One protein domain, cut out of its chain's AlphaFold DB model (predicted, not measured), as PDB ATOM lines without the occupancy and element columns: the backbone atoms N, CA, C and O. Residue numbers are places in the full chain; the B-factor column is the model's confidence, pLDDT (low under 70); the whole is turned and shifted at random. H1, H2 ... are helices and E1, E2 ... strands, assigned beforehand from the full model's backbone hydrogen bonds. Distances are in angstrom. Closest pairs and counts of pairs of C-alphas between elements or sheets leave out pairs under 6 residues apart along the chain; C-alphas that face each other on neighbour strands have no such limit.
ATOM      1  N   ARG A  10     132.076 162.284  77.188       94.56
ATOM      2  CA  ARG A  10     133.375 162.800  77.611       94.56
ATOM      3  C   ARG A  10     134.156 161.725  78.347       94.56
ATOM      4  O   ARG A  10     133.610 161.022  79.193       94.56
ATOM      5  N   ALA A  11     135.455 161.660  78.085       97.12
ATOM      6  CA  ALA A  11     136.412 160.985  78.946       97.12
ATOM      7  C   ALA A  11     137.232 162.020  79.727       97.12
ATOM      8  O   ALA A  11     137.730 162.993  79.156       97.12
ATOM      9  N   ILE A  12     137.403 161.805  81.032       97.62
ATOM     10  CA  ILE A  12     138.324 162.573  81.874       97.62
ATOM     11  C   ILE A  12     139.323 161.614  82.508       97.62
ATOM     12  O   ILE A  12     138.959 160.782  83.338       97.62
ATOM     13  N   VAL A  13     140.598 161.778  82.167       98.25
ATOM     14  CA  VAL A  13     141.705 161.028  82.769       98.25
ATOM     15  C   VAL A  13     142.375 161.898  83.823       98.25
ATOM     16  O   VAL A  13     142.773 163.031  83.539       98.25
ATOM     17  N   THR A  14     142.503 161.383  85.046       97.69
ATOM     18  CA  THR A  14     143.208 162.075  86.136       97.69
ATOM     19  C   THR A  14     144.632 161.549  86.242       97.69
ATOM     20  O   THR A  14     144.835 160.473  86.782       97.69
ATOM     21  N   TYR A  15     145.628 162.300  85.765       96.88
ATOM     22  CA  TYR A  15     147.033 161.877  85.858       96.88
ATOM     23  C   TYR A  15     147.640 162.176  87.229       96.88
ATOM     24  O   TYR A  15     148.227 161.304  87.857       96.88
ATOM     25  N   VAL A  16     147.495 163.414  87.713       94.62
ATOM     26  CA  VAL A  16     148.033 163.829  89.016       94.62
ATOM     27  C   VAL A  16     147.172 164.918  89.646       94.62
ATOM     28  O   VAL A  16     146.523 165.701  88.946       94.62
ATOM     29  N   GLY A  17     147.202 164.980  90.977       91.94
ATOM     30  CA  GLY A  17     146.439 165.927  91.780       91.94
ATOM     31  C   GLY A  17     144.993 165.476  92.017       91.94
ATOM     32  O   GLY A  17     144.614 164.368  91.637       91.94
ATOM     33  N   PRO A  18     144.174 166.315  92.672       92.88
ATOM     34  CA  PRO A  18     142.795 165.965  92.999       92.88
ATOM     35  C   PRO A  18     141.959 165.756  91.736       92.88
ATOM     36  O   PRO A  18     141.979 166.596  90.838       92.88
ATOM     37  N   GLY A  19     141.224 164.649  91.650       94.88
ATOM     38  CA  GLY A  19     140.427 164.329  90.471       94.88
ATOM     39  C   GLY A  19     139.045 164.972  90.457       94.88
ATOM     40  O   GLY A  19     138.639 165.697  91.364       94.88
ATOM     41  N   THR A  20     138.326 164.725  89.364       96.44
ATOM     42  CA  THR A  20     136.941 165.171  89.173       96.44
ATOM     43  C   THR A  20     136.063 164.532  90.240       96.44
ATOM     44  O   THR A  20     136.285 163.385  90.617       96.44
ATOM     45  N   TRP A  21     135.083 165.274  90.738       96.44
ATOM     46  CA  TRP A  21     134.039 164.707  91.581       96.44
ATOM     47  C   TRP A  21     132.836 164.398  90.711       96.44
ATOM     48  O   TRP A  21     132.480 165.212  89.858       96.44
ATOM     49  N   ALA A  22     132.233 163.244  90.928       96.50
ATOM     50  CA  ALA A  22     131.096 162.752  90.181       96.50
ATOM     51  C   ALA A  22     130.067 162.166  91.143       96.50
ATOM     52  O   ALA A  22     130.418 161.701  92.225       96.50
ATOM     53  N   VAL A  23     128.808 162.207  90.747       95.81
ATOM     54  CA  VAL A  23     127.698 161.648  91.504       95.81
ATOM     55  C   VAL A  23     126.686 161.071  90.522       95.81
ATOM     56  O   VAL A  23     126.491 161.609  89.424       95.81
ATOM     57  N   ASP A  24     126.105 159.949  90.923       92.44
ATOM     58  CA  ASP A  24     125.013 159.293  90.215       92.44
ATOM     59  C   ASP A  24     123.759 160.181  90.216       92.44
ATOM     60  O   ASP A  24     123.562 160.994  91.123       92.44
ATOM     61  N   ASP A  25     122.926 160.060  89.189       91.06
ATOM     62  CA  ASP A  25     121.730 160.882  89.029       91.06
ATOM     63  C   ASP A  25     120.729 160.679  90.180       91.06
ATOM     64  O   ASP A  25     120.124 161.650  90.640       91.06
ATOM     65  N   ALA A  26     120.643 159.470  90.743       91.31
ATOM     66  CA  ALA A  26     119.782 159.164  91.885       91.31
ATOM     67  C   ALA A  26     120.121 159.972  93.154       91.31
ATOM     68  O   ALA A  26     119.271 160.148  94.030       91.31
ATOM     69  N   ALA A  27     121.350 160.484  93.260       93.94
ATOM     70  CA  ALA A  27     121.814 161.276  94.397       93.94
ATOM     71  C   ALA A  27     121.810 162.796  94.128       93.94
ATOM     72  O   ALA A  27     122.299 163.578  94.951       93.94
ATOM     73  N   VAL A  28     121.234 163.240  93.003       93.19
ATOM     74  CA  VAL A  28     121.165 164.653  92.605       93.19
ATOM     75  C   VAL A  28     119.749 165.207  92.748       93.19
ATOM     76  O   VAL A  28     118.770 164.652  92.256       93.19
ATOM     77  N   ARG A  29     119.633 166.387  93.362       93.44
ATOM     78  CA  ARG A  29     118.402 167.190  93.345       93.44
ATOM     79  C   ARG A  29     118.314 167.997  92.048       93.44
ATOM     80  O   ARG A  29     118.802 169.128  91.974       93.44
ATOM     81  N   PHE A  30     117.735 167.401  91.007       90.69
ATOM     82  CA  PHE A  30     117.660 168.018  89.674       90.69
ATOM     83  C   PHE A  30     116.793 169.277  89.611       90.69
ATOM     84  O   PHE A  30     117.097 170.179  88.836       90.69
ATOM     85  N   ASP A  31     115.768 169.394  90.457       91.44
ATOM     86  CA  ASP A  31     114.988 170.625  90.626       91.44
ATOM     87  C   ASP A  31     115.897 171.812  90.991       91.44
ATOM     88  O   ASP A  31     115.791 172.897  90.417       91.44
ATOM     89  N   ARG A  32     116.863 171.580  91.888       92.94
ATOM     90  CA  ARG A  32     117.854 172.577  92.311       92.94
ATOM     91  C   ARG A  32     118.897 172.836  91.233       92.94
ATOM     92  O   ARG A  32     119.259 173.991  91.013       92.94
ATOM     93  N   LEU A  33     119.370 171.782  90.563       90.06
ATOM     94  CA  LEU A  33     120.359 171.905  89.490       90.06
ATOM     95  C   LEU A  33     119.817 172.759  88.343       90.06
ATOM     96  O   LEU A  33     120.483 173.696  87.904       90.06
ATOM     97  N   ASN A  34     118.582 172.486  87.923       87.88
ATOM     98  CA  ASN A  34     117.915 173.196  86.836       87.88
ATOM     99  C   ASN A  34     117.545 174.637  87.218       87.88
ATOM    100  O   ASN A  34     117.529 175.512  86.358       87.88
ATOM    101  N   ALA A  35     117.328 174.911  88.509       91.00
ATOM    102  CA  ALA A  35     117.168 176.267  89.033       91.00
ATOM    103  C   ALA A  35     118.498 177.043  89.165       91.00
ATOM    104  O   ALA A  35     118.496 178.197  89.590       91.00
ATOM    105  N   GLY A  36     119.640 176.430  88.828       87.44
ATOM    106  CA  GLY A  36     120.955 177.069  88.894       87.44
ATOM    107  C   GLY A  36     121.534 177.183  90.306       87.44
ATOM    108  O   GLY A  36     122.448 177.982  90.521       87.44
ATOM    109  N   ALA A  37     121.032 176.399  91.267       89.50
ATOM    110  CA  ALA A  37     121.582 176.372  92.620       89.50
ATOM    111  C   ALA A  37     123.058 175.942  92.603       89.50
ATOM    112  O   ALA A  37     123.488 175.144  91.770       89.50
ATOM    113  N   THR A  38     123.853 176.464  93.536       82.19
ATOM    114  CA  THR A  38     125.284 176.131  93.656       82.19
ATOM    115  C   THR A  38     125.593 175.189  94.816       82.19
ATOM    116  O   THR A  38     126.658 174.568  94.833       82.19
ATOM    117  N   ASP A  39     124.670 175.076  95.767       83.19
ATOM    118  CA  ASP A  39     124.748 174.302  96.999       83.19
ATOM    119  C   ASP A  39     123.490 173.438  97.195       83.19
ATOM    120  O   ASP A  39     122.507 173.547  96.466       83.19
ATOM    121  N   GLY A  40     123.557 172.484  98.130       86.44
ATOM    122  CA  GLY A  40     122.432 171.593  98.449       86.44
ATOM    123  C   GLY A  40     121.993 170.639  97.326       86.44
ATOM    124  O   GLY A  40     120.992 169.942  97.481       86.44
ATOM    125  N   LEU A  41     122.727 170.597  96.211       92.69
ATOM    126  CA  LEU A  41     122.452 169.759  95.037       92.69
ATOM    127  C   LEU A  41     122.648 168.268  95.312       92.69
ATOM    128  O   LEU A  41     121.896 167.441  94.805       92.69
ATOM    129  N   VAL A  42     123.671 167.948  96.103       93.62
ATOM    130  CA  VAL A  42     124.043 166.589  96.495       93.62
ATOM    131  C   VAL A  42     123.924 166.531  98.017       93.62
ATOM    132  O   VAL A  42     124.822 167.026  98.704       93.62
ATOM    133  N   PRO A  43     122.787 166.056  98.557       90.94
ATOM    134  CA  PRO A  43     122.522 166.092  99.993       90.94
ATOM    135  C   PRO A  43     123.365 165.076 100.771       90.94
ATOM    136  O   PRO A  43     123.716 165.341 101.916       90.94
ATOM    137  N   ASP A  44     123.696 163.943 100.149       93.62
ATOM    138  CA  ASP A  44     124.557 162.913 100.722       93.62
ATOM    139  C   ASP A  44     125.966 163.010 100.131       93.62
ATOM    140  O   ASP A  44     126.202 162.671  98.972       93.62
ATOM    141  N   THR A  45     126.923 163.471 100.932       89.31
ATOM    142  CA  THR A  45     128.313 163.630 100.497       89.31
ATOM    143  C   THR A  45     129.050 162.312 100.291       89.31
ATOM    144  O   THR A  45     130.080 162.322  99.612       89.31
ATOM    145  N   GLU A  46     128.554 161.204 100.846       94.31
ATOM    146  CA  GLU A  46     129.157 159.877 100.680       94.31
ATOM    147  C   GLU A  46     128.849 159.279  99.302       94.31
ATOM    148  O   GLU A  46     129.641 158.502  98.776       94.31
ATOM    149  N   SER A  47     127.775 159.736  98.648       95.06
ATOM    150  CA  SER A  47     127.469 159.401  97.248       95.06
ATOM    151  C   SER A  47     128.461 159.993  96.231       95.06
ATOM    152  O   SER A  47     128.423 159.666  95.043       95.06
ATOM    153  N   VAL A  48     129.357 160.889  96.672       95.81
ATOM    154  CA  VAL A  48     130.298 161.584  95.789       95.81
ATOM    155  C   VAL A  48     131.536 160.734  95.528       95.81
ATOM    156  O   VAL A  48     132.431 160.603  96.367       95.81
ATOM    157  N   TYR A  49     131.670 160.287  94.285       96.25
ATOM    158  CA  TYR A  49     132.883 159.664  93.778       96.25
ATOM    159  C   TYR A  49     133.944 160.721  93.486       96.25
ATOM    160  O   TYR A  49     133.773 161.593  92.631       96.25
ATOM    161  N   ARG A  50     135.082 160.635  94.174       95.81
ATOM    162  CA  ARG A  50     136.233 161.524  93.971       95.81
ATOM    163  C   ARG A  50     137.301 160.759  93.206       95.81
ATOM    164  O   ARG A  50     137.958 159.895  93.778       95.81
ATOM    165  N   MET A  51     137.465 161.069  91.921       96.88
ATOM    166  CA  MET A  51     138.439 160.372  91.080       96.88
ATOM    167  C   MET A  51     139.847 160.506  91.672       96.88
ATOM    168  O   MET A  51     140.280 161.600  92.051       96.88
ATOM    169  N   THR A  52     140.561 159.391  91.743       95.94
ATOM    170  CA  THR A  52     141.954 159.334  92.195       95.94
ATOM    171  C   THR A  52     142.903 159.450  90.995       95.94
ATOM    172  O   THR A  52     142.468 159.320  89.843       95.94
ATOM    173  N   PRO A  53     144.206 159.705  91.211       96.06
ATOM    174  CA  PRO A  53     145.196 159.554  90.151       96.06
ATOM    175  C   PRO A  53     145.094 158.182  89.470       96.06
ATOM    176  O   PRO A  53     144.833 157.174  90.121       96.06
ATOM    177  N   ASN A  54     145.304 158.169  88.158       96.06
ATOM    178  CA  ASN A  54     145.137 157.040  87.239       96.06
ATOM    179  C   ASN A  54     143.686 156.576  87.010       96.06
ATOM    180  O   ASN A  54     143.468 155.569  86.343       96.06
ATOM    181  N   SER A  55     142.684 157.317  87.499       97.62
ATOM    182  CA  SER A  55     141.280 157.054  87.156       97.62
ATOM    183  C   SER A  55     140.929 157.560  85.754       97.62
ATOM    184  O   SER A  55     141.323 158.666  85.362       97.62
ATOM    185  N   VAL A  56     140.095 156.790  85.052       97.69
ATOM    186  CA  VAL A  56     139.406 157.197  83.820       97.69
ATOM    187  C   VAL A  56     137.912 157.291  84.109       97.69
ATOM    188  O   VAL A  56     137.273 156.288  84.415       97.69
ATOM    189  N   LEU A  57     137.356 158.496  84.009       97.12
ATOM    190  CA  LEU A  57     135.921 158.738  84.117       97.12
ATOM    191  C   LEU A  57     135.321 158.856  82.716       97.12
ATOM    192  O   LEU A  57     135.730 159.731  81.956       97.12
ATOM    193  N   LEU A  58     134.345 158.009  82.402       95.44
ATOM    194  CA  LEU A  58     133.570 158.066  81.164       95.44
ATOM    195  C   LEU A  58     132.170 158.600  81.468       95.44
ATOM    196  O   LEU A  58     131.514 158.141  82.401       95.44
ATOM    197  N   ILE A  59     131.727 159.579  80.687       94.00
ATOM    198  CA  ILE A  59     130.499 160.340  80.913       94.00
ATOM    199  C   ILE A  59     129.656 160.278  79.644       94.00
ATOM    200  O   ILE A  59     130.158 160.565  78.557       94.00
ATOM    201  N   LYS A  60     128.370 159.950  79.793       91.62
ATOM    202  CA  LYS A  60     127.338 160.245  78.792       91.62
ATOM    203  C   LYS A  60     126.783 161.628  79.114       91.62
ATOM    204  O   LYS A  60     126.299 161.829  80.228       91.62
ATOM    205  N   GLY A  61     126.919 162.576  78.196       90.88
ATOM    206  CA  GLY A  61     126.347 163.907  78.379       90.88
ATOM    207  C   GLY A  61     124.936 163.997  77.803       90.88
ATOM    208  O   GLY A  61     124.379 163.016  77.316       90.88
ATOM    209  N   ASN A  62     124.347 165.184  77.872       89.00
ATOM    210  CA  ASN A  62     122.931 165.432  77.611       89.00
ATOM    211  C   ASN A  62     122.514 165.244  76.148       89.00
ATOM    212  O   ASN A  62     121.324 165.126  75.878       89.00
ATOM    213  N   THR A  63     123.463 165.201  75.211       88.50
ATOM    214  CA  THR A  63     123.187 164.886  73.800       88.50
ATOM    215  C   THR A  63     123.400 163.406  73.474       88.50
ATOM    216  O   THR A  63     123.267 163.002  72.322       88.50
ATOM    217  N   TRP A  64     123.706 162.562  74.468       90.38
ATOM    218  CA  TRP A  64     123.760 161.117  74.263       90.38
ATOM    219  C   TRP A  64     122.399 160.590  73.767       90.38
ATOM    220  O   TRP A  64     121.373 160.855  74.397       90.38
ATOM    221  N   PRO A  65     122.347 159.810  72.673       88.06
ATOM    222  CA  PRO A  65     121.081 159.327  72.129       88.06
ATOM    223  C   PRO A  65     120.289 158.505  73.155       88.06
ATOM    224  O   PRO A  65     120.783 157.520  73.707       88.06
ATOM    225  N   GLY A  66     119.045 158.923  73.397       87.12
ATOM    226  CA  GLY A  66     118.134 158.274  74.344       87.12
ATOM    227  C   GLY A  66     118.337 158.659  75.813       87.12
ATOM    228  O   GLY A  66     117.677 158.078  76.671       87.12
ATOM    229  N   ILE A  67     119.219 159.614  76.136       87.12
ATOM    230  CA  ILE A  67     119.333 160.139  77.502       87.12
ATOM    231  C   ILE A  67     118.217 161.161  77.774       87.12
ATOM    232  O   ILE A  67     117.919 162.007  76.937       87.12
ATOM    233  N   SER A  68     117.588 161.095  78.950       74.75
ATOM    234  CA  SER A  68     116.487 161.991  79.345       74.75
ATOM    235  C   SER A  68     116.778 162.647  80.696       74.75
ATOM    236  O   SER A  68     116.082 162.409  81.679       74.75
ATOM    237  N   GLY A  69     117.856 163.429  80.771       67.69
ATOM    238  CA  GLY A  69     118.273 164.120  82.003       67.69
ATOM    239  C   GLY A  69     118.897 163.227  83.088       67.69
ATOM    240  O   GLY A  69     119.361 163.745  84.098       67.69
ATOM    241  N   LEU A  70     118.977 161.913  82.859       74.06
ATOM    242  CA  LEU A  70     119.514 160.885  83.770       74.06
ATOM    243  C   LEU A  70     121.028 160.655  83.577       74.06
ATOM    244  O   LEU A  70     121.514 159.536  83.429       74.06
ATOM    245  N   GLY A  71     121.782 161.748  83.446       80.06
ATOM    246  CA  GLY A  71     123.225 161.722  83.211       80.06
ATOM    247  C   GLY A  71     124.040 161.972  84.477       80.06
ATOM    248  O   GLY A  71     123.610 162.700  85.375       80.06
ATOM    249  N   LEU A  72     125.264 161.439  84.499       92.06
ATOM    250  CA  LEU A  72     126.238 161.678  85.562       92.06
ATOM    251  C   LEU A  72     126.446 163.184  85.782       92.06
ATOM    252  O   LEU A  72     126.804 163.926  84.860       92.06
ATOM    253  N   THR A  73     126.294 163.630  87.025       94.06
ATOM    254  CA  THR A  73     126.586 165.015  87.402       94.06
ATOM    255  C   THR A  73     127.998 165.097  87.963       94.06
ATOM    256  O   THR A  73     128.413 164.275  88.777       94.06
ATOM    257  N   HIS A  74     128.777 166.086  87.529       95.31
ATOM    258  CA  HIS A  74     130.179 166.184  87.922       95.31
ATOM    259  C   HIS A  74     130.652 167.629  88.117       95.31
ATOM    260  O   HIS A  74     130.023 168.604  87.691       95.31
ATOM    261  N   LYS A  75     131.780 167.783  88.812       94.00
ATOM    262  CA  LYS A  75     132.453 169.067  89.043       94.00
ATOM    263  C   LYS A  75     133.961 168.904  89.157       94.00
ATOM    264  O   LYS A  75     134.488 167.834  89.459       94.00
ATOM    265  N   SER A  76     134.674 170.011  88.982       92.44
ATOM    266  CA  SER A  76     136.042 170.116  89.487       92.44
ATOM    267  C   SER A  76     136.067 169.918  91.012       92.44
ATOM    268  O   SER A  76     135.118 170.341  91.679       92.44
ATOM    269  N   PRO A  77     137.142 169.335  91.570       91.25
ATOM    270  CA  PRO A  77     137.295 169.198  93.014       91.25
ATOM    271  C   PRO A  77     137.248 170.569  93.692       91.25
ATOM    272  O   PRO A  77     137.674 171.570  93.106       91.25
ATOM    273  N   ASP A  78     136.766 170.613  94.934       84.94
ATOM    274  CA  ASP A  78     136.844 171.829  95.742       84.94
ATOM    275  C   ASP A  78     138.273 172.015  96.250       84.94
ATOM    276  O   ASP A  78     138.686 171.475  97.274       84.94
ATOM    277  N   LEU A  79     139.047 172.788  95.496       76.31
ATOM    278  CA  LEU A  79     140.408 173.166  95.844       76.31
ATOM    279  C   LEU A  79     140.379 174.463  96.652       76.31
ATOM    280  O   LEU A  79     140.681 175.535  96.133       76.31
ATOM    281  N   ARG A  80     139.981 174.386  97.925       65.00
ATOM    282  CA  ARG A  80     140.224 175.498  98.853       65.00
ATOM    283  C   ARG A  80     141.707 175.513  99.229       65.00
ATOM    284  O   ARG A  80     142.325 174.454  99.351       65.00
ATOM    285  N   THR A  81     142.275 176.704  99.419       58.28
ATOM    286  CA  THR A  81     143.548 176.859 100.138       58.28
ATOM    287  C   THR A  81     143.441 176.078 101.438       58.28
ATOM    288  O   THR A  81     142.456 176.231 102.165       58.28
TER     289      THR A  81
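Overview. This is residues 10 to 81 of the 105 residues of the protein "Hypothetical protein" of Hemiselmis andersenii (UniProt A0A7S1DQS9). With little regular structure, the model is mostly loops around two small, separate antiparallel strand pairs, E1 with E3 and E2 with E4; E2 and E4 lie near the middle, with E1 and the short helix H1 farthest out. The printed part has 72 residues, 23 in named elements, running E1, E2, H1, E3, E4. Its class is mixed; it is compact, with a radius of gyration of the C-alphas of 12.8 A, spanning 33 by 31 by 19 A.

Along the chain. E1, residues 10 to 16, starts at C-alpha 10 (133.375, 162.800, 77.611) and measures 18.6 A; E3, residues 56 to 60, 13.4 A. E2 is residues 21 to 23, 7.0 A; H1, 30 to 34, 5.9 A; E4, 73 to 75, 7.3 A, ending at C-alpha 75 (132.453, 169.067, 89.043).

Arrangement. E1 and E3 are antiparallel at 160 degrees; N 12 and O 57 are 2.8 A apart, within hydrogen-bond range. E2 and E4 are antiparallel at 165 degrees, with N 21 and O 75 at 2.9 A. Residues 21 to 22 of E2 also pair antiparallel with 49 to 50. H1's O i to N i+4 pair is within range. H1 is apart from E1 and E4.

Size, cuts and confidence. The printed part has no cut. The links H1 to E3, 21 residues, and E3 to E4, 12 residues, are long. Residues 69 and 80 to 81 have pLDDT under 70.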